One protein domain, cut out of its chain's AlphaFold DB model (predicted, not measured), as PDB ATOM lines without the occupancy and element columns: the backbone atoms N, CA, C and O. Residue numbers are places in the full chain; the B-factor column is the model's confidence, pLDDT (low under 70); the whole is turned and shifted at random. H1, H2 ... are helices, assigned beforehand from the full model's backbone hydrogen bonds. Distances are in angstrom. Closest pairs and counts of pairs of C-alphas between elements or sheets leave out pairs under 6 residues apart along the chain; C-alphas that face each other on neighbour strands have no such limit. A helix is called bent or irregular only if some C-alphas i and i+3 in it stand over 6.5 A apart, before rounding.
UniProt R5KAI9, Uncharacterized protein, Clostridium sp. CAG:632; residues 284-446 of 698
ATOM      1  N   SER A 284      15.255 -40.393  40.825       81.88
ATOM      2  CA  SER A 284      15.583 -41.610  41.577       81.88
ATOM      3  C   SER A 284      16.189 -42.707  40.692       81.88
ATOM      4  O   SER A 284      17.184 -43.334  41.069       81.88
ATOM      5  N   LYS A 285      15.644 -42.921  39.483       77.94
ATOM      6  CA  LYS A 285      16.228 -43.844  38.491       77.94
ATOM      7  C   LYS A 285      17.658 -43.430  38.149       77.94
ATOM      8  O   LYS A 285      18.549 -44.277  38.072       77.94
ATOM      9  N   GLN A 286      17.893 -42.133  37.996       76.06
ATOM     10  CA  GLN A 286      19.216 -41.585  37.751       76.06
ATOM     11  C   GLN A 286      20.172 -41.756  38.940       76.06
ATOM     12  O   GLN A 286      21.319 -42.156  38.738       76.06
ATOM     13  N   ASP A 287      19.701 -41.575  40.170       75.62
ATOM     14  CA  ASP A 287      20.489 -41.827  41.379       75.62
ATOM     15  C   ASP A 287      20.936 -43.292  41.489       75.62
ATOM     16  O   ASP A 287      22.041 -43.589  41.951       75.62
ATOM     17  N   ILE A 288      20.122 -44.235  41.005       76.25
ATOM     18  CA  ILE A 288      20.509 -45.650  40.905       76.25
ATOM     19  C   ILE A 288      21.651 -45.836  39.893       76.25
ATOM     20  O   ILE A 288      22.614 -46.554  40.183       76.25
ATOM     21  N   TYR A 289      21.589 -45.184  38.726       71.50
ATOM     22  CA  TYR A 289      22.699 -45.202  37.762       71.50
ATOM     23  C   TYR A 289      23.967 -44.592  38.352       71.50
ATOM     24  O   TYR A 289      25.055 -45.143  38.192       71.50
ATOM     25  N   ASN A 290      23.816 -43.502  39.085       72.06
ATOM     26  CA  ASN A 290      24.885 -42.812  39.775       72.06
ATOM     27  C   ASN A 290      25.569 -43.710  40.830       72.06
ATOM     28  O   ASN A 290      26.793 -43.839  40.835       72.06
ATOM     29  N   ARG A 291      24.818 -44.487  41.625       76.44
ATOM     30  CA  ARG A 291      25.402 -45.502  42.539       76.44
ATOM     31  C   ARG A 291      26.231 -46.571  41.816       76.44
ATOM     32  O   ARG A 291      27.169 -47.129  42.388       76.44
ATOM     33  N   ARG A 292      25.928 -46.870  40.548       79.69
ATOM     34  CA  ARG A 292      26.739 -47.795  39.738       79.69
ATOM     35  C   ARG A 292      28.134 -47.233  39.456       79.69
ATOM     36  O   ARG A 292      29.071 -48.017  39.329       79.69
ATOM     37  N   ILE A 293      28.287 -45.909  39.396       82.81
ATOM     38  CA  ILE A 293      29.580 -45.226  39.226       82.81
ATOM     39  C   ILE A 293      30.473 -45.499  40.428       82.81
ATOM     40  O   ILE A 293      31.618 -45.901  40.249       82.81
ATOM     41  N   ASP A 294      29.932 -45.369  41.639       85.25
ATOM     42  CA  ASP A 294      30.670 -45.656  42.872       85.25
ATOM     43  C   ASP A 294      31.162 -47.106  42.886       85.25
ATOM     44  O   ASP A 294      32.333 -47.378  43.166       85.25
ATOM     45  N   SER A 295      30.296 -48.043  42.483       88.00
ATOM     46  CA  SER A 295      30.674 -49.449  42.329       88.00
ATOM     47  C   SER A 295      31.764 -49.652  41.273       88.00
ATOM     48  O   SER A 295      32.662 -50.466  41.489       88.00
ATOM     49  N   LEU A 296      31.705 -48.945  40.139       88.62
ATOM     50  CA  LEU A 296      32.718 -49.030  39.085       88.62
ATOM     51  C   LEU A 296      34.056 -48.454  39.555       88.62
ATOM     52  O   LEU A 296      35.074 -49.124  39.424       88.62
ATOM     53  N   ILE A 297      34.069 -47.265  40.165       90.00
ATOM     54  CA  ILE A 297      35.282 -46.660  40.734       90.00
ATOM     55  C   ILE A 297      35.901 -47.597  41.770       90.00
ATOM     56  O   ILE A 297      37.113 -47.814  41.744       90.00
ATOM     57  N   ALA A 298      35.093 -48.193  42.650       90.75
ATOM     58  CA  ALA A 298      35.570 -49.141  43.650       90.75
ATOM     59  C   ALA A 298      36.153 -50.415  43.017       90.75
ATOM     60  O   ALA A 298      37.221 -50.873  43.437       90.75
ATOM     61  N   GLU A 299      35.494 -50.980  41.999       91.25
ATOM     62  CA  GLU A 299      35.960 -52.169  41.275       91.25
ATOM     63  C   GLU A 299      37.295 -51.895  40.564       91.25
ATOM     64  O   GLU A 299      38.268 -52.630  40.755       91.25
ATOM     65  N   VAL A 300      37.373 -50.785  39.826       92.06
ATOM     66  CA  VAL A 300      38.566 -50.360  39.080       92.06
ATOM     67  C   VAL A 300      39.717 -50.022  40.023       92.06
ATOM     68  O   VAL A 300      40.826 -50.518  39.841       92.06
ATOM     69  N   SER A 301      39.456 -49.257  41.086       92.94
ATOM     70  CA  SER A 301      40.459 -48.929  42.109       92.94
ATOM     71  C   SER A 301      40.980 -50.190  42.793       92.94
ATOM     72  O   SER A 301      42.172 -50.324  43.056       92.94
ATOM     73  N   THR A 302      40.107 -51.163  43.063       93.44
ATOM     74  CA  THR A 302      40.507 -52.463  43.621       93.44
ATOM     75  C   THR A 302      41.373 -53.256  42.654       93.44
ATOM     76  O   THR A 302      42.337 -53.887  43.085       93.44
ATOM     77  N   PHE A 303      41.077 -53.210  41.358       93.56
ATOM     78  CA  PHE A 303      41.906 -53.856  40.350       93.56
ATOM     79  C   PHE A 303      43.274 -53.183  40.204       93.56
ATOM     80  O   PHE A 303      44.286 -53.870  40.295       93.56
ATOM     81  N   ILE A 304      43.334 -51.853  40.108       93.06
ATOM     82  CA  ILE A 304      44.604 -51.108  40.056       93.06
ATOM     83  C   ILE A 304      45.428 -51.344  41.330       93.06
ATOM     84  O   ILE A 304      46.641 -51.533  41.249       93.06
ATOM     85  N   ARG A 305      44.777 -51.453  42.501       94.25
ATOM     86  CA  ARG A 305      45.433 -51.872  43.753       94.25
ATOM     87  C   ARG A 305      46.079 -53.247  43.662       94.25
ATOM     88  O   ARG A 305      47.163 -53.441  44.201       94.25
ATOM     89  N   LYS A 306      45.440 -54.204  42.986       92.31
ATOM     90  CA  LYS A 306      46.042 -55.520  42.728       92.31
ATOM     91  C   LYS A 306      47.226 -55.411  41.771       92.31
ATOM     92  O   LYS A 306      48.231 -56.059  42.018       92.31
ATOM     93  N   VAL A 307      47.117 -54.589  40.727       91.06
ATOM     94  CA  VAL A 307      48.173 -54.406  39.722       91.06
ATOM     95  C   VAL A 307      49.435 -53.811  40.340       91.06
ATOM     96  O   VAL A 307      50.501 -54.402  40.200       91.06
ATOM     97  N   TYR A 308      49.342 -52.701  41.080       90.69
ATOM     98  CA  TYR A 308      50.553 -52.124  41.671       90.69
ATOM     99  C   TYR A 308      51.145 -53.032  42.754       90.69
ATOM    100  O   TYR A 308      52.360 -53.131  42.839       90.69
ATOM    101  N   ARG A 309      50.323 -53.751  43.539       90.88
ATOM    102  CA  ARG A 309      50.835 -54.737  44.509       90.88
ATOM    103  C   ARG A 309      51.554 -55.889  43.818       90.88
ATOM    104  O   ARG A 309      52.591 -56.322  44.293       90.88
ATOM    105  N   TYR A 310      51.022 -56.353  42.689       90.38
ATOM    106  CA  TYR A 310      51.656 -57.388  41.877       90.38
ATOM    107  C   TYR A 310      53.044 -56.954  41.388       90.38
ATOM    108  O   TYR A 310      53.968 -57.756  41.405       90.38
ATOM    109  N   ILE A 311      53.199 -55.677  41.025       88.69
ATOM    110  CA  ILE A 311      54.495 -55.078  40.684       88.69
ATOM    111  C   ILE A 311      55.401 -54.969  41.923       88.69
ATOM    112  O   ILE A 311      56.559 -55.364  41.870       88.69
ATOM    113  N   GLU A 312      54.892 -54.465  43.052       88.88
ATOM    114  CA  GLU A 312      55.661 -54.304  44.301       88.88
ATOM    115  C   GLU A 312      56.141 -55.630  44.912       88.88
ATOM    116  O   GLU A 312      57.149 -55.649  45.620       88.88
ATOM    117  N   ASP A 313      55.415 -56.725  44.676       89.06
ATOM    118  CA  ASP A 313      55.754 -58.061  45.168       89.06
ATOM    119  C   ASP A 313      56.758 -58.804  44.270       89.06
ATOM    120  O   ASP A 313      57.272 -59.853  44.674       89.06
ATOM    121  N   GLU A 314      57.084 -58.262  43.092       87.69
ATOM    122  CA  GLU A 314      58.151 -58.784  42.241       87.69
ATOM    123  C   GLU A 314      59.500 -58.705  42.995       87.69
ATOM    124  O   GLU A 314      59.829 -57.659  43.565       87.69
ATOM    125  N   PRO A 315      60.274 -59.807  43.087       86.06
ATOM    126  CA  PRO A 315      61.477 -59.872  43.919       86.06
ATOM    127  C   PRO A 315      62.516 -58.762  43.708       86.06
ATOM    128  O   PRO A 315      63.120 -58.308  44.688       86.06
ATOM    129  N   GLU A 316      62.765 -58.354  42.465       82.19
ATOM    130  CA  GLU A 316      63.724 -57.301  42.131       82.19
ATOM    131  C   GLU A 316      63.159 -55.917  42.478       82.19
ATOM    132  O   GLU A 316      63.795 -55.150  43.208       82.19
ATOM    133  N   MET A 317      61.917 -55.643  42.089       83.94
ATOM    134  CA  MET A 317      61.198 -54.409  42.389       83.94
ATOM    135  C   MET A 317      61.066 -54.168  43.895       83.94
ATOM    136  O   MET A 317      61.361 -53.079  44.391       83.94
ATOM    137  N   LYS A 318      60.715 -55.205  44.660       85.06
ATOM    138  CA  LYS A 318      60.613 -55.158  46.123       85.06
ATOM    139  C   LYS A 318      61.926 -54.752  46.781       85.06
ATOM    140  O   LYS A 318      61.934 -53.954  47.718       85.06
ATOM    141  N   ARG A 319      63.044 -55.296  46.289       82.31
ATOM    142  CA  ARG A 319      64.389 -54.946  46.762       82.31
ATOM    143  C   ARG A 319      64.716 -53.492  46.419       82.31
ATOM    144  O   ARG A 319      65.192 -52.760  47.283       82.31
ATOM    145  N   ASN A 320      64.416 -53.065  45.197       79.94
ATOM    146  CA  ASN A 320      64.710 -51.714  44.720       79.94
ATOM    147  C   ASN A 320      63.917 -50.648  45.498       79.94
ATOM    148  O   ASN A 320      64.486 -49.639  45.921       79.94
ATOM    149  N   LEU A 321      62.640 -50.917  45.793       80.44
ATOM    150  CA  LEU A 321      61.789 -50.067  46.633       80.44
ATOM    151  C   LEU A 321      62.299 -49.952  48.079       80.44
ATOM    152  O   LEU A 321      62.198 -48.880  48.673       80.44
ATOM    153  N   GLN A 322      62.869 -51.022  48.648       79.56
ATOM    154  CA  GLN A 322      63.462 -51.000  49.995       79.56
ATOM    155  C   GLN A 322      64.759 -50.179  50.071       79.56
ATOM    156  O   GLN A 322      65.049 -49.612  51.121       79.56
ATOM    157  N   ILE A 323      65.532 -50.124  48.981       71.81
ATOM    158  CA  ILE A 323      66.819 -49.415  48.929       71.81
ATOM    159  C   ILE A 323      66.622 -47.912  48.712       71.81
ATOM    160  O   ILE A 323      67.237 -47.110  49.411       71.81
ATOM    161  N   LEU A 324      65.793 -47.525  47.737       70.81
ATOM    162  CA  LEU A 324      65.663 -46.126  47.302       70.81
ATOM    163  C   LEU A 324      64.461 -45.398  47.916       70.81
ATOM    164  O   LEU A 324      64.429 -44.169  47.921       70.81
ATOM    165  N   GLY A 325      63.502 -46.137  48.475       66.69
ATOM    166  CA  GLY A 325      62.272 -45.581  49.021       66.69
ATOM    167  C   GLY A 325      61.211 -45.292  47.954       66.69
ATOM    168  O   GLY A 325      61.485 -45.045  46.780       66.69
ATOM    169  N   VAL A 326      59.956 -45.339  48.392       65.25
ATOM    170  CA  VAL A 326      58.773 -45.070  47.570       65.25
ATOM    171  C   VAL A 326      58.670 -43.565  47.282       65.25
ATOM    172  O   VAL A 326      58.666 -42.772  48.223       65.25
ATOM    173  N   GLY A 327      58.541 -43.166  46.009       60.44
ATOM    174  CA  GLY A 327      58.405 -41.751  45.624       60.44
ATOM    175  C   GLY A 327      59.712 -40.948  45.615       60.44
ATOM    176  O   GLY A 327      59.671 -39.722  45.695       60.44
ATOM    177  N   ALA A 328      60.870 -41.611  45.532       63.19
ATOM    178  CA  ALA A 328      62.134 -40.929  45.268       63.19
ATOM    179  C   ALA A 328      62.062 -40.200  43.910       63.19
ATOM    180  O   ALA A 328      61.700 -40.813  42.908       63.19
ATOM    181  N   GLY A 329      62.393 -38.904  43.876       56.41
ATOM    182  CA  GLY A 329      62.473 -38.125  42.637       56.41
ATOM    183  C   GLY A 329      63.700 -38.553  41.839       56.41
ATOM    184  O   GLY A 329      64.830 -38.259  42.228       56.41
ATOM    185  N   LEU A 330      63.490 -39.297  40.756       59.50
ATOM    186  CA  LEU A 330      64.568 -39.900  39.974       59.50
ATOM    187  C   LEU A 330      64.860 -39.000  38.770       59.50
ATOM    188  O   LEU A 330      64.378 -39.233  37.668       59.50
ATOM    189  N   SER A 331      65.635 -37.939  39.002       54.59
ATOM    190  CA  SER A 331      65.932 -36.899  38.005       54.59
ATOM    191  C   SER A 331      66.845 -37.351  36.854       54.59
ATOM    192  O   SER A 331      67.079 -36.574  35.934       54.59
ATOM    193  N   ASP A 332      67.385 -38.575  36.894       53.94
ATOM    194  CA  ASP A 332      68.400 -39.046  35.951       53.94
ATOM    195  C   ASP A 332      68.158 -40.520  35.565       53.94
ATOM    196  O   ASP A 332      68.378 -41.427  36.367       53.94
ATOM    197  N   LYS A 333      67.690 -40.778  34.329       54.62
ATOM    198  CA  LYS A 333      67.384 -42.136  33.809       54.62
ATOM    199  C   LYS A 333      68.601 -43.067  33.781       54.62
ATOM    200  O   LYS A 333      68.447 -44.278  33.664       54.62
ATOM    201  N   SER A 334      69.805 -42.504  33.848       52.62
ATOM    202  CA  SER A 334      71.064 -43.208  33.606       52.62
ATOM    203  C   SER A 334      71.484 -44.176  34.724       52.62
ATOM    204  O   SER A 334      72.355 -45.005  34.481       52.62
ATOM    205  N   ASN A 335      70.857 -44.122  35.911       50.84
ATOM    206  CA  ASN A 335      71.212 -44.949  37.081       50.84
ATOM    207  C   ASN A 335      69.998 -45.450  37.896       50.84
ATOM    208  O   ASN A 335      70.100 -45.665  39.106       50.84
ATOM    209  N   VAL A 336      68.837 -45.635  37.263       61.88
ATOM    210  CA  VAL A 336      67.642 -46.173  37.934       61.88
ATOM    211  C   VAL A 336      67.466 -47.645  37.586       61.88
ATOM    212  O   VAL A 336      67.602 -48.024  36.427       61.88
ATOM    213  N   PHE A 337      67.137 -48.471  38.582       65.88
ATOM    214  CA  PHE A 337      66.737 -49.857  38.350       65.88
ATOM    215  C   PHE A 337      65.568 -49.945  37.353       65.88
ATOM    216  O   PHE A 337      64.620 -49.156  37.427       65.88
ATOM    217  N   GLU A 338      65.629 -50.913  36.439       67.56
ATOM    218  CA  GLU A 338      64.591 -51.157  35.433       67.56
ATOM    219  C   GLU A 338      63.216 -51.336  36.111       67.56
ATOM    220  O   GLU A 338      63.112 -51.936  37.182       67.56
ATOM    221  N   GLY A 339      62.163 -50.725  35.561       75.12
ATOM    222  CA  GLY A 339      60.809 -50.752  36.137       75.12
ATOM    223  C   GLY A 339      60.538 -49.786  37.302       75.12
ATOM    224  O   GLY A 339      59.423 -49.272  37.413       75.12
ATOM    225  N   LEU A 340      61.531 -49.449  38.140       79.12
ATOM    226  CA  LEU A 340      61.322 -48.559  39.297       79.12
ATOM    227  C   LEU A 340      60.988 -47.117  38.881       79.12
ATOM    228  O   LEU A 340      60.129 -46.478  39.496       79.12
ATOM    229  N   PHE A 341      61.648 -46.618  37.830       79.31
ATOM    230  CA  PHE A 341      61.354 -45.305  37.245       79.31
ATOM    231  C   PHE A 341      59.900 -45.232  36.764       79.31
ATOM    232  O   PHE A 341      59.147 -44.357  37.185       79.31
ATOM    233  N   GLU A 342      59.496 -46.198  35.934       81.50
ATOM    234  CA  GLU A 342      58.144 -46.319  35.377       81.50
ATOM    235  C   GLU A 342      57.079 -46.401  36.481       81.50
ATOM    236  O   GLU A 342      56.044 -45.737  36.415       81.50
ATOM    237  N   TYR A 343      57.354 -47.166  37.541       85.75
ATOM    238  CA  TYR A 343      56.440 -47.321  38.670       85.75
ATOM    239  C   TYR A 343      56.249 -46.013  39.446       85.75
ATOM    240  O   TYR A 343      55.110 -45.633  39.728       85.75
ATOM    241  N   ASN A 344      57.336 -45.315  39.796       83.56
ATOM    242  CA  ASN A 344      57.237 -44.042  40.516       83.56
ATOM    243  C   ASN A 344      56.523 -42.991  39.659       83.56
ATOM    244  O   ASN A 344      55.652 -42.282  40.163       83.56
ATOM    245  N   LEU A 345      56.811 -42.963  38.361       81.75
ATOM    246  CA  LEU A 345      56.178 -42.062  37.410       81.75
ATOM    247  C   LEU A 345      54.647 -42.257  37.359       81.75
ATOM    248  O   LEU A 345      53.884 -41.306  37.544       81.75
ATOM    249  N   VAL A 346      54.177 -43.498  37.188       84.38
ATOM    250  CA  VAL A 346      52.739 -43.808  37.066       84.38
ATOM    251  C   VAL A 346      52.013 -43.754  38.412       84.38
ATOM    252  O   VAL A 346      50.945 -43.157  38.524       84.38
ATOM    253  N   PHE A 347      52.545 -44.383  39.460       88.00
ATOM    254  CA  PHE A 347      51.799 -44.564  40.708       88.00
ATOM    255  C   PHE A 347      52.001 -43.435  41.720       88.00
ATOM    256  O   PHE A 347      51.093 -43.183  42.518       88.00
ATOM    257  N   HIS A 348      53.141 -42.739  41.686       84.94
ATOM    258  CA  HIS A 348      53.478 -41.687  42.649       84.94
ATOM    259  C   HIS A 348      53.396 -40.284  42.052       84.94
ATOM    260  O   HIS A 348      52.651 -39.463  42.583       84.94
ATOM    261  N   GLU A 349      54.085 -40.010  40.944       81.12
ATOM    262  CA  GLU A 349      54.110 -38.670  40.339       81.12
ATOM    263  C   GLU A 349      52.767 -38.295  39.698       81.12
ATOM    264  O   GLU A 349      52.282 -37.180  39.897       81.12
ATOM    265  N   CYS A 350      52.093 -39.241  39.029       82.31
ATOM    266  CA  CYS A 350      50.710 -39.042  38.569       82.31
ATOM    267  C   CYS A 350      49.669 -39.142  39.705       82.31
ATOM    268  O   CYS A 350      48.479 -38.955  39.470       82.31
ATOM    269  N   GLY A 351      50.074 -39.466  40.940       86.62
ATOM    270  CA  GLY A 351      49.178 -39.525  42.102       86.62
ATOM    271  C   GLY A 351      48.174 -40.688  42.115       86.62
ATOM    272  O   GLY A 351      47.313 -40.738  42.997       86.62
ATOM    273  N   ILE A 352      48.280 -41.655  41.195       90.56
ATOM    274  CA  ILE A 352      47.318 -42.762  41.052       90.56
ATOM    275  C   ILE A 352      47.211 -43.605  42.325       90.56
ATOM    276  O   ILE A 352      46.111 -43.985  42.728       90.56
ATOM    277  N   LYS A 353      48.328 -43.881  43.011       90.69
ATOM    278  CA  LYS A 353      48.310 -44.674  44.248       90.69
ATOM    279  C   LYS A 353      47.579 -43.959  45.381       90.69
ATOM    280  O   LYS A 353      46.914 -44.622  46.174       90.69
ATOM    281  N   ALA A 354      47.680 -42.632  45.464       89.88
ATOM    282  CA  ALA A 354      46.906 -41.854  46.427       89.88
ATOM    283  C   ALA A 354      45.414 -41.896  46.068       89.88
ATOM    284  O   ALA A 354      44.586 -42.215  46.917       89.88
ATOM    285  N   LEU A 355      45.093 -41.687  44.788       90.25
ATOM    286  CA  LEU A 355      43.729 -41.677  44.268       90.25
ATOM    287  C   LEU A 355      42.958 -42.974  44.557       90.25
ATOM    288  O   LEU A 355      41.850 -42.926  45.088       90.25
ATOM    289  N   VAL A 356      43.538 -44.140  44.246       92.44
ATOM    290  CA  VAL A 356      42.866 -45.444  44.441       92.44
ATOM    291  C   VAL A 356      42.742 -45.852  45.907       92.44
ATOM    292  O   VAL A 356      42.047 -46.819  46.211       92.44
ATOM    293  N   ASN A 357      43.436 -45.167  46.819       90.81
ATOM    294  CA  ASN A 357      43.353 -45.402  48.262       90.81
ATOM    295  C   ASN A 357      42.526 -44.333  48.995       90.81
ATOM    296  O   ASN A 357      42.272 -44.490  50.187       90.81
ATOM    297  N   GLN A 358      42.088 -43.283  48.300       88.81
ATOM    298  CA  GLN A 358      41.226 -42.244  48.848       88.81
ATOM    299  C   GLN A 358      39.755 -42.693  48.847       88.81
ATOM    300  O   GLN A 358      39.315 -43.426  47.959       88.81
ATOM    301  N   ASP A 359      38.984 -42.225  49.830       84.06
ATOM    302  CA  ASP A 359      37.525 -42.316  49.789       84.06
ATOM    303  C   ASP A 359      36.957 -41.243  48.847       84.06
ATOM    304  O   ASP A 359      37.191 -40.046  49.028       84.06
ATOM    305  N   ASN A 360      36.230 -41.684  47.821       83.00
ATOM    306  CA  ASN A 360      35.654 -40.828  46.783       83.00
ATOM    307  C   ASN A 360      34.120 -40.739  46.873       83.00
ATOM    308  O   ASN A 360      33.496 -40.171  45.977       83.00
ATOM    309  N   ALA A 361      33.499 -41.274  47.933       77.50
ATOM    310  CA  ALA A 361      32.041 -41.338  48.054       77.50
ATOM    311  C   ALA A 361      31.363 -39.953  48.047       77.50
ATOM    312  O   ALA A 361      30.309 -39.798  47.429       77.50
ATOM    313  N   GLY A 362      31.985 -38.953  48.684       78.81
ATOM    314  CA  GLY A 362      31.442 -37.595  48.837       78.81
ATOM    315  C   GLY A 362      31.716 -36.622  47.685       78.81
ATOM    316  O   GLY A 362      31.396 -35.446  47.817       78.81
ATOM    317  N   ARG A 363      32.339 -37.072  46.590       83.31
ATOM    318  CA  ARG A 363      32.654 -36.222  45.429       83.31
ATOM    319  C   ARG A 363      31.443 -35.996  44.523       83.31
ATOM    320  O   ARG A 363      30.516 -36.812  44.523       83.31
ATOM    321  N   SER A 364      31.473 -34.927  43.723       80.88
ATOM    322  CA  SER A 364      30.437 -34.691  42.709       80.88
ATOM    323  C   SER A 364      30.467 -35.769  41.619       80.88
ATOM    324  O   SER A 364      31.441 -36.516  41.477       80.88
ATOM    325  N   TRP A 365      29.397 -35.875  40.829       73.38
ATOM    326  CA  TRP A 365      29.354 -36.849  39.740       73.38
ATOM    327  C   TRP A 365      30.392 -36.529  38.671       73.38
ATOM    328  O   TRP A 365      31.094 -37.433  38.228       73.38
ATOM    329  N   GLU A 366      30.545 -35.256  38.314       75.88
ATOM    330  CA  GLU A 366      31.560 -34.764  37.383       75.88
ATOM    331  C   GLU A 366      32.967 -35.177  37.829       75.88
ATOM    332  O   GLU A 366      33.702 -35.788  37.053       75.88
ATOM    333  N   GLU A 367      33.297 -34.964  39.106       84.19
ATOM    334  CA  GLU A 367      34.576 -35.389  39.681       84.19
ATOM    335  C   GLU A 367      34.729 -36.915  39.655       84.19
ATOM    336  O   GLU A 367      35.784 -37.438  39.302       84.19
ATOM    337  N   LYS A 368      33.674 -37.667  39.994       85.56
ATOM    338  CA  LYS A 368      33.681 -39.139  39.923       85.56
ATOM    339  C   LYS A 368      33.921 -39.639  38.494       85.56
ATOM    340  O   LYS A 368      34.636 -40.626  38.305       85.56
ATOM    341  N   TYR A 369      33.384 -38.958  37.482       80.62
ATOM    342  CA  TYR A 369      33.656 -39.260  36.075       80.62
ATOM    343  C   TYR A 369      35.115 -38.998  35.701       80.62
ATOM    344  O   TYR A 369      35.719 -39.846  35.044       80.62
ATOM    345  N   GLU A 370      35.684 -37.866  36.118       85.00
ATOM    346  CA  GLU A 370      37.101 -37.549  35.890       85.00
ATOM    347  C   GLU A 370      38.018 -38.587  36.541       85.00
ATOM    348  O   GLU A 370      38.980 -39.049  35.929       85.00
ATOM    349  N   ILE A 371      37.673 -39.033  37.752       88.56
ATOM    350  CA  ILE A 371      38.384 -40.119  38.433       88.56
ATOM    351  C   ILE A 371      38.302 -41.398  37.611       88.56
ATOM    352  O   ILE A 371      39.332 -42.011  37.344       88.56
ATOM    353  N   LEU A 372      37.106 -41.815  37.191       87.56
ATOM    354  CA  LEU A 372      36.949 -43.037  36.404       87.56
ATOM    355  C   LEU A 372      37.707 -42.962  35.070       87.56
ATOM    356  O   LEU A 372      38.261 -43.968  34.630       87.56
ATOM    357  N   GLU A 373      37.757 -41.788  34.443       86.19
ATOM    358  CA  GLU A 373      38.526 -41.536  33.227       86.19
ATOM    359  C   GLU A 373      40.032 -41.646  33.476       86.19
ATOM    360  O   GLU A 373      40.694 -42.414  32.786       86.19
ATOM    361  N   MET A 374      40.550 -41.000  34.521       87.94
ATOM    362  CA  MET A 374      41.953 -41.120  34.925       87.94
ATOM    363  C   MET A 374      42.330 -42.573  35.260       87.94
ATOM    364  O   MET A 374      43.383 -43.062  34.844       87.94
ATOM    365  N   LEU A 375      41.453 -43.309  35.952       89.19
ATOM    366  CA  LEU A 375      41.652 -44.731  36.239       89.19
ATOM    367  C   LEU A 375      41.616 -45.586  34.960       89.19
ATOM    368  O   LEU A 375      42.419 -46.503  34.817       89.19
ATOM    369  N   TYR A 376      40.723 -45.291  34.013       87.38
ATOM    370  CA  TYR A 376      40.661 -45.981  32.721       87.38
ATOM    371  C   TYR A 376      41.917 -45.737  31.881       87.38
ATOM    372  O   TYR A 376      42.490 -46.682  31.343       87.38
ATOM    373  N   THR A 377      42.379 -44.488  31.812       86.94
ATOM    374  CA  THR A 377      43.631 -44.130  31.140       86.94
ATOM    375  C   THR A 377      44.817 -44.825  31.799       86.94
ATOM    376  O   THR A 377      45.661 -45.369  31.097       86.94
ATOM    377  N   THR A 378      44.831 -44.931  33.134       88.19
ATOM    378  CA  THR A 378      45.853 -45.705  33.869       88.19
ATOM    379  C   THR A 378      45.893 -47.155  33.398       88.19
ATOM    380  O   THR A 378      46.971 -47.693  33.163       88.19
ATOM    381  N   LEU A 379      44.733 -47.797  33.228       87.88
ATOM    382  CA  LEU A 379      44.676 -49.174  32.733       87.88
ATOM    383  C   LEU A 379      45.233 -49.301  31.313       87.88
ATOM    384  O   LEU A 379      46.002 -50.222  31.058       87.88
ATOM    385  N   ASN A 380      44.890 -48.383  30.408       85.31
ATOM    386  CA  ASN A 380      45.427 -48.418  29.046       85.31
ATOM    387  C   ASN A 380      46.945 -48.186  29.051       85.31
ATOM    388  O   ASN A 380      47.678 -48.917  28.401       85.31
ATOM    389  N   VAL A 381      47.443 -47.228  29.829       83.19
ATOM    390  CA  VAL A 381      48.881 -46.936  29.918       83.19
ATOM    391  C   VAL A 381      49.666 -48.131  30.476       83.19
ATOM    392  O   VAL A 381      50.696 -48.500  29.920       83.19
ATOM    393  N   VAL A 382      49.152 -48.798  31.515       85.00
ATOM    394  CA  VAL A 382      49.818 -49.948  32.150       85.00
ATOM    395  C   VAL A 382      49.803 -51.216  31.288       85.00
ATOM    396  O   VAL A 382      50.748 -51.993  31.372       85.00
ATOM    397  N   PHE A 383      48.757 -51.459  30.490       83.38
ATOM    398  CA  PHE A 383      48.603 -52.716  29.735       83.38
ATOM    399  C   PHE A 383      48.875 -52.587  28.232       83.38
ATOM    400  O   PHE A 383      49.432 -53.508  27.635       83.38
ATOM    401  N   ASP A 384      48.497 -51.463  27.626       74.12
ATOM    402  CA  ASP A 384      48.596 -51.227  26.182       74.12
ATOM    403  C   ASP A 384      49.841 -50.380  25.816       74.12
ATOM    404  O   ASP A 384      50.154 -50.232  24.636       74.12
ATOM    405  N   GLY A 385      50.578 -49.850  26.807       65.94
ATOM    406  CA  GLY A 385      51.872 -49.178  26.608       65.94
ATOM    407  C   GLY A 385      51.793 -47.744  26.066       65.94
ATOM    408  O   GLY A 385      52.763 -47.259  25.485       65.94
ATOM    409  N   TYR A 386      50.652 -47.066  26.230       63.38
ATOM    410  CA  TYR A 386      50.474 -45.663  25.828       63.38
ATOM    411  C   TYR A 386      51.411 -44.701  26.586       63.38
ATOM    412  O   TYR A 386      51.869 -44.993  27.692       63.38
ATOM    413  N   SER A 387      51.678 -43.526  25.998       66.19
ATOM    414  CA  SER A 387      52.524 -42.493  26.615       66.19
ATOM    415  C   SER A 387      51.937 -41.997  27.942       66.19
ATOM    416  O   SER A 387      50.759 -41.653  28.033       66.19
ATOM    417  N   VAL A 388      52.793 -41.872  28.959       67.56
ATOM    418  CA  VAL A 388      52.463 -41.341  30.300       67.56
ATOM    419  C   VAL A 388      51.883 -39.924  30.256       67.56
ATOM    420  O   VAL A 388      51.178 -39.516  31.180       67.56
ATOM    421  N   TYR A 389      52.129 -39.183  29.172       66.38
ATOM    422  CA  TYR A 389      51.556 -37.857  28.956       66.38
ATOM    423  C   TYR A 389      50.025 -37.837  29.103       66.38
ATOM    424  O   TYR A 389      49.471 -36.871  29.619       66.38
ATOM    425  N   GLU A 390      49.344 -38.925  28.737       67.50
ATOM    426  CA  GLU A 390      47.884 -39.035  28.835       67.50
ATOM    427  C   GLU A 390      47.362 -39.098  30.286       67.50
ATOM    428  O   GLU A 390      46.176 -38.868  30.519       67.50
ATOM    429  N   LEU A 391      48.225 -39.379  31.274       71.50
ATOM    430  CA  LEU A 391      47.852 -39.434  32.695       71.50
ATOM    431  C   LEU A 391      47.972 -38.089  33.409       71.50
ATOM    432  O   LEU A 391      47.217 -37.828  34.345       71.50
ATOM    433  N   SER A 392      48.942 -37.253  33.028       67.94
ATOM    434  CA  SER A 392      49.219 -36.005  33.739       67.94
ATOM    435  C   SER A 392      49.964 -34.993  32.873       67.94
ATOM    436  O   SER A 392      51.139 -35.162  32.553       67.94
ATOM    437  N   ASN A 393      49.323 -33.846  32.634       62.41
ATOM    438  CA  ASN A 393      49.932 -32.685  31.972       62.41
ATOM    439  C   ASN A 393      51.079 -32.041  32.782       62.41
ATOM    440  O   ASN A 393      51.700 -31.092  32.309       62.41
ATOM    441  N   ARG A 394      51.335 -32.500  34.019       57.16
ATOM    442  CA  ARG A 394      52.389 -31.969  34.903       57.16
ATOM    443  C   ARG A 394      53.767 -32.578  34.644       57.16
ATOM    444  O   ARG A 394      54.741 -32.113  35.226       57.16
ATOM    445  N   ILE A 395      53.845 -33.618  33.819       63.28
ATOM    446  CA  ILE A 395      55.081 -34.347  33.539       63.28
ATOM    447  C   ILE A 395      55.578 -33.922  32.151       63.28
ATOM    448  O   ILE A 395      54.921 -34.172  31.144       63.28
ATOM    449  N   GLU A 396      56.750 -33.282  32.082       54.78
ATOM    450  CA  GLU A 396      57.358 -32.805  30.821       54.78
ATOM    451  C   GLU A 396      57.845 -33.949  29.904       54.78
ATOM    452  O   GLU A 396      58.167 -33.739  28.733       54.78
ATOM    453  N   HIS A 397      57.894 -35.186  30.406       57.16
ATOM    454  CA  HIS A 397      58.383 -36.358  29.683       57.16
ATOM    455  C   HIS A 397      57.313 -36.971  28.762       57.16
ATOM    456  O   HIS A 397      56.763 -38.032  29.043       57.16
ATOM    457  N   GLN A 398      57.056 -36.326  27.622       53.06
ATOM    458  CA  GLN A 398      55.999 -36.703  26.665       53.06
ATOM    459  C   GLN A 398      56.191 -38.063  25.943       53.06
ATOM    460  O   GLN A 398      55.290 -38.504  25.232       53.06
ATOM    461  N   TYR A 399      57.334 -38.743  26.119       57.66
ATOM    462  CA  TYR A 399      57.743 -39.911  25.316       57.66
ATOM    463  C   TYR A 399      58.425 -41.019  26.143       57.66
ATOM    464  O   TYR A 399      59.500 -41.503  25.786       57.66
ATOM    465  N   VAL A 400      57.864 -41.389  27.297       63.41
ATOM    466  CA  VAL A 400      58.332 -42.570  28.048       63.41
ATOM    467  C   VAL A 400      57.471 -43.771  27.667       63.41
ATOM    468  O   VAL A 400      56.284 -43.789  27.979       63.41
ATOM    469  N   GLU A 401      58.072 -44.759  27.003       65.25
ATOM    470  CA  GLU A 401      57.456 -46.072  26.788       65.25
ATOM    471  C   GLU A 401      57.538 -46.889  28.083       65.25
ATOM    472  O   GLU A 401      58.614 -47.019  28.667       65.25
ATOM    473  N   LEU A 402      56.404 -47.425  28.540       74.62
ATOM    474  CA  LEU A 402      56.312 -48.239  29.758       74.62
ATOM    475  C   LEU A 402      56.537 -49.726  29.466       74.62
ATOM    476  O   LEU A 402      55.685 -50.583  29.729       74.62
ATOM    477  N   THR A 403      57.670 -50.024  28.842       76.50
ATOM    478  CA  THR A 403      57.950 -51.351  28.293       76.50
ATOM    479  C   THR A 403      58.097 -52.398  29.395       76.50
ATOM    480  O   THR A 403      57.646 -53.532  29.219       76.50
ATOM    481  N   TRP A 404      58.670 -52.043  30.551       82.94
ATOM    482  CA  TRP A 404      58.842 -52.999  31.644       82.94
ATOM    483  C   TRP A 404      57.508 -53.320  32.324       82.94
ATOM    484  O   TRP A 404      57.141 -54.495  32.422       82.94
ATOM    485  N   ILE A 405      56.749 -52.293  32.734       82.06
ATOM    486  CA  ILE A 405      55.447 -52.488  33.393       82.06
ATOM    487  C   ILE A 405      54.489 -53.241  32.467       82.06
ATOM    488  O   ILE A 405      53.876 -54.223  32.895       82.06
ATOM    489  N   GLY A 406      54.404 -52.826  31.198       82.38
ATOM    490  CA  GLY A 406      53.539 -53.461  30.207       82.38
ATOM    491  C   GLY A 406      53.859 -54.942  30.026       82.38
ATOM    492  O   GLY A 406      52.979 -55.791  30.172       82.38
ATOM    493  N   ASN A 407      55.129 -55.282  29.787       84.19
ATOM    494  CA  ASN A 407      55.543 -56.674  29.593       84.19
ATOM    495  C   ASN A 407      55.321 -57.531  30.847       84.19
ATOM    496  O   ASN A 407      54.833 -58.659  30.746       84.19
ATOM    497  N   TYR A 408      55.642 -56.997  32.027       85.31
ATOM    498  CA  TYR A 408      55.514 -57.726  33.288       85.31
ATOM    499  C   TYR A 408      54.052 -58.031  33.637       85.31
ATOM    500  O   TYR A 408      53.709 -59.150  34.029       85.31
ATOM    501  N   VAL A 409      53.164 -57.052  33.456       84.88
ATOM    502  CA  VAL A 409      51.735 -57.213  33.737       84.88
ATOM    503  C   VAL A 409      51.065 -58.104  32.680       84.88
ATOM    504  O   VAL A 409      50.285 -58.993  33.040       84.88
ATOM    505  N   ASN A 410      51.412 -57.945  31.396       84.56
ATOM    506  CA  ASN A 410      50.878 -58.762  30.297       84.56
ATOM    507  C   ASN A 410      51.318 -60.233  30.370       84.56
ATOM    508  O   ASN A 410      50.627 -61.113  29.854       84.56
ATOM    509  N   ALA A 411      52.408 -60.541  31.076       86.38
ATOM    510  CA  ALA A 411      52.824 -61.917  31.342       86.38
ATOM    511  C   ALA A 411      51.890 -62.671  32.315       86.38
ATOM    512  O   ALA A 411      52.065 -63.876  32.508       86.38
ATOM    513  N   ASN A 412      50.890 -62.011  32.920       86.81
ATOM    514  CA  ASN A 412      49.930 -62.631  33.834       86.81
ATOM    515  C   ASN A 412      48.527 -62.810  33.198       86.81
ATOM    516  O   ASN A 412      47.723 -61.870  33.169       86.81
ATOM    517  N   PRO A 413      48.142 -64.040  32.794       85.25
ATOM    518  CA  PRO A 413      46.842 -64.305  32.166       85.25
ATOM    519  C   PRO A 413      45.625 -63.975  33.046       85.25
ATOM    520  O   PRO A 413      44.551 -63.650  32.534       85.25
ATOM    521  N   SER A 414      45.761 -64.059  34.375       86.06
ATOM    522  CA  SER A 414      44.656 -63.791  35.307       86.06
ATOM    523  C   SER A 414      44.344 -62.295  35.435       86.06
ATOM    524  O   SER A 414      43.170 -61.913  35.527       86.06
ATOM    525  N   LEU A 415      45.379 -61.446  35.367       87.31
ATOM    526  CA  LEU A 415      45.229 -59.991  35.323       87.31
ATOM    527  C   LEU A 415      44.624 -59.556  33.988       87.31
ATOM    528  O   LEU A 415      43.650 -58.807  33.998       87.31
ATOM    529  N   LEU A 416      45.099 -60.113  32.868       86.25
ATOM    530  CA  LEU A 416      44.543 -59.849  31.535       86.25
ATOM    531  C   LEU A 416      43.051 -60.190  31.438       86.25
ATOM    532  O   LEU A 416      42.247 -59.375  30.989       86.25
ATOM    533  N   LYS A 417      42.643 -61.370  31.922       86.94
ATOM    534  CA  LYS A 417      41.223 -61.762  31.925       86.94
ATOM    535  C   LYS A 417      40.357 -60.791  32.738       86.94
ATOM    536  O   LYS A 417      39.243 -60.466  32.333       86.94
ATOM    537  N   SER A 418      40.862 -60.339  33.884       86.44
ATOM    538  CA  SER A 418      40.154 -59.390  34.752       86.44
ATOM    539  C   SER A 418      40.081 -57.990  34.128       86.44
ATOM    540  O   SER A 418      39.043 -57.338  34.232       86.44
ATOM    541  N   LEU A 419      41.137 -57.565  33.424       87.75
ATOM    542  CA  LEU A 419      41.189 -56.299  32.691       87.75
ATOM    543  C   LEU A 419      40.071 -56.209  31.650       87.75
ATOM    544  O   LEU A 419      39.356 -55.213  31.647       87.75
ATOM    545  N   PHE A 420      39.887 -57.229  30.803       85.12
ATOM    546  CA  PHE A 420      38.858 -57.194  29.752       85.12
ATOM    547  C   PHE A 420      37.453 -56.957  30.322       85.12
ATOM    548  O   PHE A 420      36.719 -56.109  29.820       85.12
ATOM    549  N   SER A 421      37.106 -57.641  31.418       87.00
ATOM    550  CA  SER A 421      35.826 -57.446  32.117       87.00
ATOM    551  C   SER A 421      35.636 -55.997  32.582       87.00
ATOM    552  O   SER A 421      34.572 -55.402  32.400       87.00
ATOM    553  N   ILE A 422      36.686 -55.398  33.147       88.75
ATOM    554  CA  ILE A 422      36.660 -54.021  33.646       88.75
ATOM    555  C   ILE A 422      36.612 -53.008  32.493       88.75
ATOM    556  O   ILE A 422      35.819 -52.066  32.540       88.75
ATOM    557  N   LYS A 423      37.408 -53.218  31.438       85.00
ATOM    558  CA  LYS A 423      37.482 -52.352  30.251       85.00
ATOM    559  C   LYS A 423      36.123 -52.263  29.555       85.00
ATOM    560  O   LYS A 423      35.660 -51.159  29.275       85.00
ATOM    561  N   GLU A 424      35.437 -53.394  29.375       84.50
ATOM    562  CA  GLU A 424      34.094 -53.433  28.780       84.50
ATOM    563  C   GLU A 424      33.045 -52.713  29.643       84.50
ATOM    564  O   GLU A 424      32.243 -51.931  29.125       84.50
ATOM    565  N   LYS A 425      33.085 -52.885  30.972       85.44
ATOM    566  CA  LYS A 425      32.191 -52.164  31.895       85.44
ATOM    567  C   LYS A 425      32.376 -50.645  31.821       85.44
ATOM    568  O   LYS A 425      31.382 -49.918  31.784       85.44
ATOM    569  N   ILE A 426      33.622 -50.167  31.778       83.00
ATOM    570  CA  ILE A 426      33.923 -48.731  31.665       83.00
ATOM    571  C   ILE A 426      33.519 -48.202  30.287       83.00
ATOM    572  O   ILE A 426      32.911 -47.139  30.199       83.00
ATOM    573  N   LYS A 427      33.796 -48.942  29.208       81.62
ATOM    574  CA  LYS A 427      33.426 -48.551  27.841       81.62
ATOM    575  C   LYS A 427      31.913 -48.384  27.686       81.62
ATOM    576  O   LYS A 427      31.464 -47.341  27.213       81.62
ATOM    577  N   ALA A 428      31.129 -49.359  28.156       78.88
ATOM    578  CA  ALA A 428      29.666 -49.281  28.160       78.88
ATOM    579  C   ALA A 428      29.148 -48.062  28.943       78.88
ATOM    580  O   ALA A 428      28.129 -47.468  28.592       78.88
ATOM    581  N   PHE A 429      29.866 -47.674  29.994       77.19
ATOM    582  CA  PHE A 429      29.547 -46.514  30.807       77.19
ATOM    583  C   PHE A 429      29.943 -45.180  30.142       77.19
ATOM    584  O   PHE A 429      29.126 -44.260  30.121       77.19
ATOM    585  N   LYS A 430      31.129 -45.081  29.516       74.75
ATOM    586  CA  LYS A 430      31.574 -43.883  28.769       74.75
ATOM    587  C   LYS A 430      30.602 -43.516  27.646       74.75
ATOM    588  O   LYS A 430      30.292 -42.341  27.494       74.75
ATOM    589  N   ILE A 431      30.072 -44.507  26.924       75.38
ATOM    590  CA  ILE A 431      29.070 -44.292  25.862       75.38
ATOM    591  C   ILE A 431      27.813 -43.596  26.409       75.38
ATOM    592  O   ILE A 431      27.216 -42.767  25.732       75.38
ATOM    593  N   ARG A 432      27.420 -43.900  27.650       72.00
ATOM    594  CA  ARG A 432      26.193 -43.374  28.267       72.00
ATOM    595  C   ARG A 432      26.406 -42.081  29.066       72.00
ATOM    596  O   ARG A 432      25.421 -41.461  29.449       72.00
ATOM    597  N   LYS A 433      27.657 -41.655  29.299       73.06
ATOM    598  CA  LYS A 433      28.024 -40.497  30.143       73.06
ATOM    599  C   LYS A 433      27.280 -39.220  29.757       73.06
ATOM    600  O   LYS A 433      26.597 -38.648  30.599       73.06
ATOM    601  N   ASN A 434      27.424 -38.782  28.506       69.50
ATOM    602  CA  ASN A 434      26.901 -37.481  28.075       69.50
ATOM    603  C   ASN A 434      25.377 -37.436  28.200       69.50
ATOM    604  O   ASN A 434      24.844 -36.494  28.775       69.50
ATOM    605  N   SER A 435      24.708 -38.519  27.790       72.25
ATOM    606  CA  SER A 435      23.261 -38.662  27.942       72.25
ATOM    607  C   SER A 435      22.825 -38.609  29.411       72.25
ATOM    608  O   SER A 435      21.874 -37.910  29.730       72.25
ATOM    609  N   ILE A 436      23.531 -39.279  30.332       71.88
ATOM    610  CA  ILE A 436      23.186 -39.252  31.766       71.88
ATOM    611  C   ILE A 436      23.358 -37.845  32.354       71.88
ATOM    612  O   ILE A 436      22.475 -37.371  33.064       71.88
ATOM    613  N   ILE A 437      24.473 -37.166  32.072       71.94
ATOM    614  CA  ILE A 437      24.738 -35.826  32.622       71.94
ATOM    615  C   ILE A 437      23.692 -34.822  32.128       71.94
ATOM    616  O   ILE A 437      23.157 -34.054  32.925       71.94
ATOM    617  N   GLU A 438      23.383 -34.847  30.832       74.69
ATOM    618  CA  GLU A 438      22.378 -33.973  30.226       74.69
ATOM    619  C   GLU A 438      20.988 -34.214  30.828       74.69
ATOM    620  O   GLU A 438      20.369 -33.278  31.336       74.69
ATOM    621  N   LYS A 439      20.572 -35.484  30.926       78.69
ATOM    622  CA  LYS A 439      19.327 -35.894  31.599       78.69
ATOM    623  C   LYS A 439      19.267 -35.444  33.061       78.69
ATOM    624  O   LYS A 439      18.211 -35.027  33.526       78.69
ATOM    625  N   SER A 440      20.401 -35.459  33.772       76.94
ATOM    626  CA  SER A 440      20.486 -34.969  35.162       76.94
ATOM    627  C   SER A 440      20.095 -33.514  35.271       76.94
ATOM    628  O   SER A 440      19.262 -33.150  36.098       76.94
ATOM    629  N   LYS A 441      20.726 -32.682  34.440       80.31
ATOM    630  CA  LYS A 441      20.542 -31.234  34.475       80.31
ATOM    631  C   LYS A 441      19.099 -30.886  34.141       80.31
ATOM    632  O   LYS A 441      18.473 -30.160  34.905       80.31
ATOM    633  N   VAL A 442      18.570 -31.506  33.086       83.19
ATOM    634  CA  VAL A 442      17.173 -31.366  32.662       83.19
ATOM    635  C   VAL A 442      16.203 -31.717  33.796       83.19
ATOM    636  O   VAL A 442      15.340 -30.912  34.139       83.19
ATOM    637  N   ASN A 443      16.372 -32.876  34.439       84.38
ATOM    638  CA  ASN A 443      15.472 -33.312  35.511       84.38
ATOM    639  C   ASN A 443      15.489 -32.373  36.728       84.38
ATOM    640  O   ASN A 443      14.439 -32.097  37.308       84.38
ATOM    641  N   HIS A 444      16.667 -31.880  37.127       84.56
ATOM    642  CA  HIS A 444      16.791 -30.964  38.268       84.56
ATOM    643  C   HIS A 444      16.229 -29.574  37.959       84.56
ATOM    644  O   HIS A 444      15.610 -28.965  38.829       84.56
ATOM    645  N   GLU A 445      16.400 -29.089  36.729       86.75
ATOM    646  CA  GLU A 445      15.789 -27.837  36.286       86.75
ATOM    647  C   GLU A 445      14.261 -27.935  36.293       86.75
ATOM    648  O   GLU A 445      13.591 -27.089  36.881       86.75
ATOM    649  N   ILE A 446      13.706 -29.005  35.713       87.69
ATOM    650  CA  ILE A 446      12.261 -29.255  35.717       87.69
ATOM    651  C   ILE A 446      11.730 -29.349  37.150       87.69
ATOM    652  O   ILE A 446      10.684 -28.777  37.457       87.69
TER     653      ILE A 446
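AT A GLANCE: This is residues 284 to 446 of the 698 residues of an uncharacterized protein of Clostridium sp. CAG:632 (UniProt R5KAI9). Three long helical rods, H1, H5 and the arm H7a, run roughly along the length of an elongated body, their centres making a triangle; at one end short helices H2, H3 and H6 gather, and H6 crosses the end of H5. At the other end the arm H7b of the bent helix H7 runs on past H7a and comes near the first residues of H1. Look through 163 printed residues and you find seven named helices, H1 to H7 in that order, and no named strand; the class is all helix. The whole is compact, with a radius of gyration of the C-alphas of 17.5 A, and its C-alphas span 61 by 33 by 26 A.

IN THESE COORDINATES: Find C-alpha 284 at (15.583, -41.610, 41.577); from there H1, residues 284 to 312, runs 42.1 A to C-alpha 312 at (55.661, -54.304, 44.301). After a tight link come H2, residues 315 to 324, and, past a long link, H3, residues 340 to 349. H3 is neither bent nor irregular, but only just: C-alphas 346 and 349 are 6.2 A apart. H4 is residues 352 to 355, and H5, residues 365 to 384, runs 27.6 A. H6 is residues 403 to 410. Then comes H7, residues 413 to 446, which by its hydrogen bonds was assigned as one helix but is bent: C-alphas 431 and 434 are 7.5 A apart. Its arms are H7a, residues 413 to 431, 27.5 A long, and H7b, residues 434 to 446, 18.4 A long, which ends with C-alpha 446 at (12.261, -29.255, 35.717).

HOW THE PARTS SIT: Begin with the bundle, three helices or arms packed together: H1, H5 and H7a. H1 and H5 touch, closest at the C-alphas of Ile 297 and Leu 372, 5.9 A apart, the same way at a shallow tilt of 34 degrees, only just short of steep. With residues 296 to 307 alone H1 touches H7a, opposite ways at a shallow tilt of 29 degrees; the closest C-alphas, of Val 300 and Ile 422, are 6.8 A apart. H5 and H7a only just touch, with 3 pairs of C-alphas within 8 A, the closest those of Tyr 376 and Ile 426, 7.4 A apart. Now look at residues 382 to 384, with which alone H5 touches H6, about perpendicular at 82 degrees; the C-alphas of Phe 383 and Gly 406 come closest, 5.0 A apart. H3 only just touches H6, closest at the C-alphas of Glu 342 and Ile 405, 7.0 A apart. H2 only just touches H3, with 3 pairs of C-alphas within 8 A, closest at those of Met 317 and Leu 340, 6.6 A apart. H4 touches H3 only at the corner, where the C-alphas of Phe 347 and Lys 353 are 5.0 A apart. H7b touches no helix but is near H1: the C-alphas of Gln 286 and Ser 440 are 7.2 A apart. Every O i to N i+4 pair is within hydrogen-bond range in H2, H5, H6 and H7b, against 23 of 25 in H1, 5 of 6 in H3 and 14 of 15 in H7a; H4 is too short for such a pair.

THE WHOLE: The two C-alphas farthest apart are those of Asn 335 and Ile 446, at 61.0 A, while those of Ser 284 and Ile 446 are 14.1 A apart. The printed part has no cut. The links from H2 to H3, 15 residues, and from H5 to H6, 18 residues, are long. The mean pLDDT of the printed part is 79.3; look for values under 70 at residues 325 to 338, 385 to 390, 392 to 401 and 434.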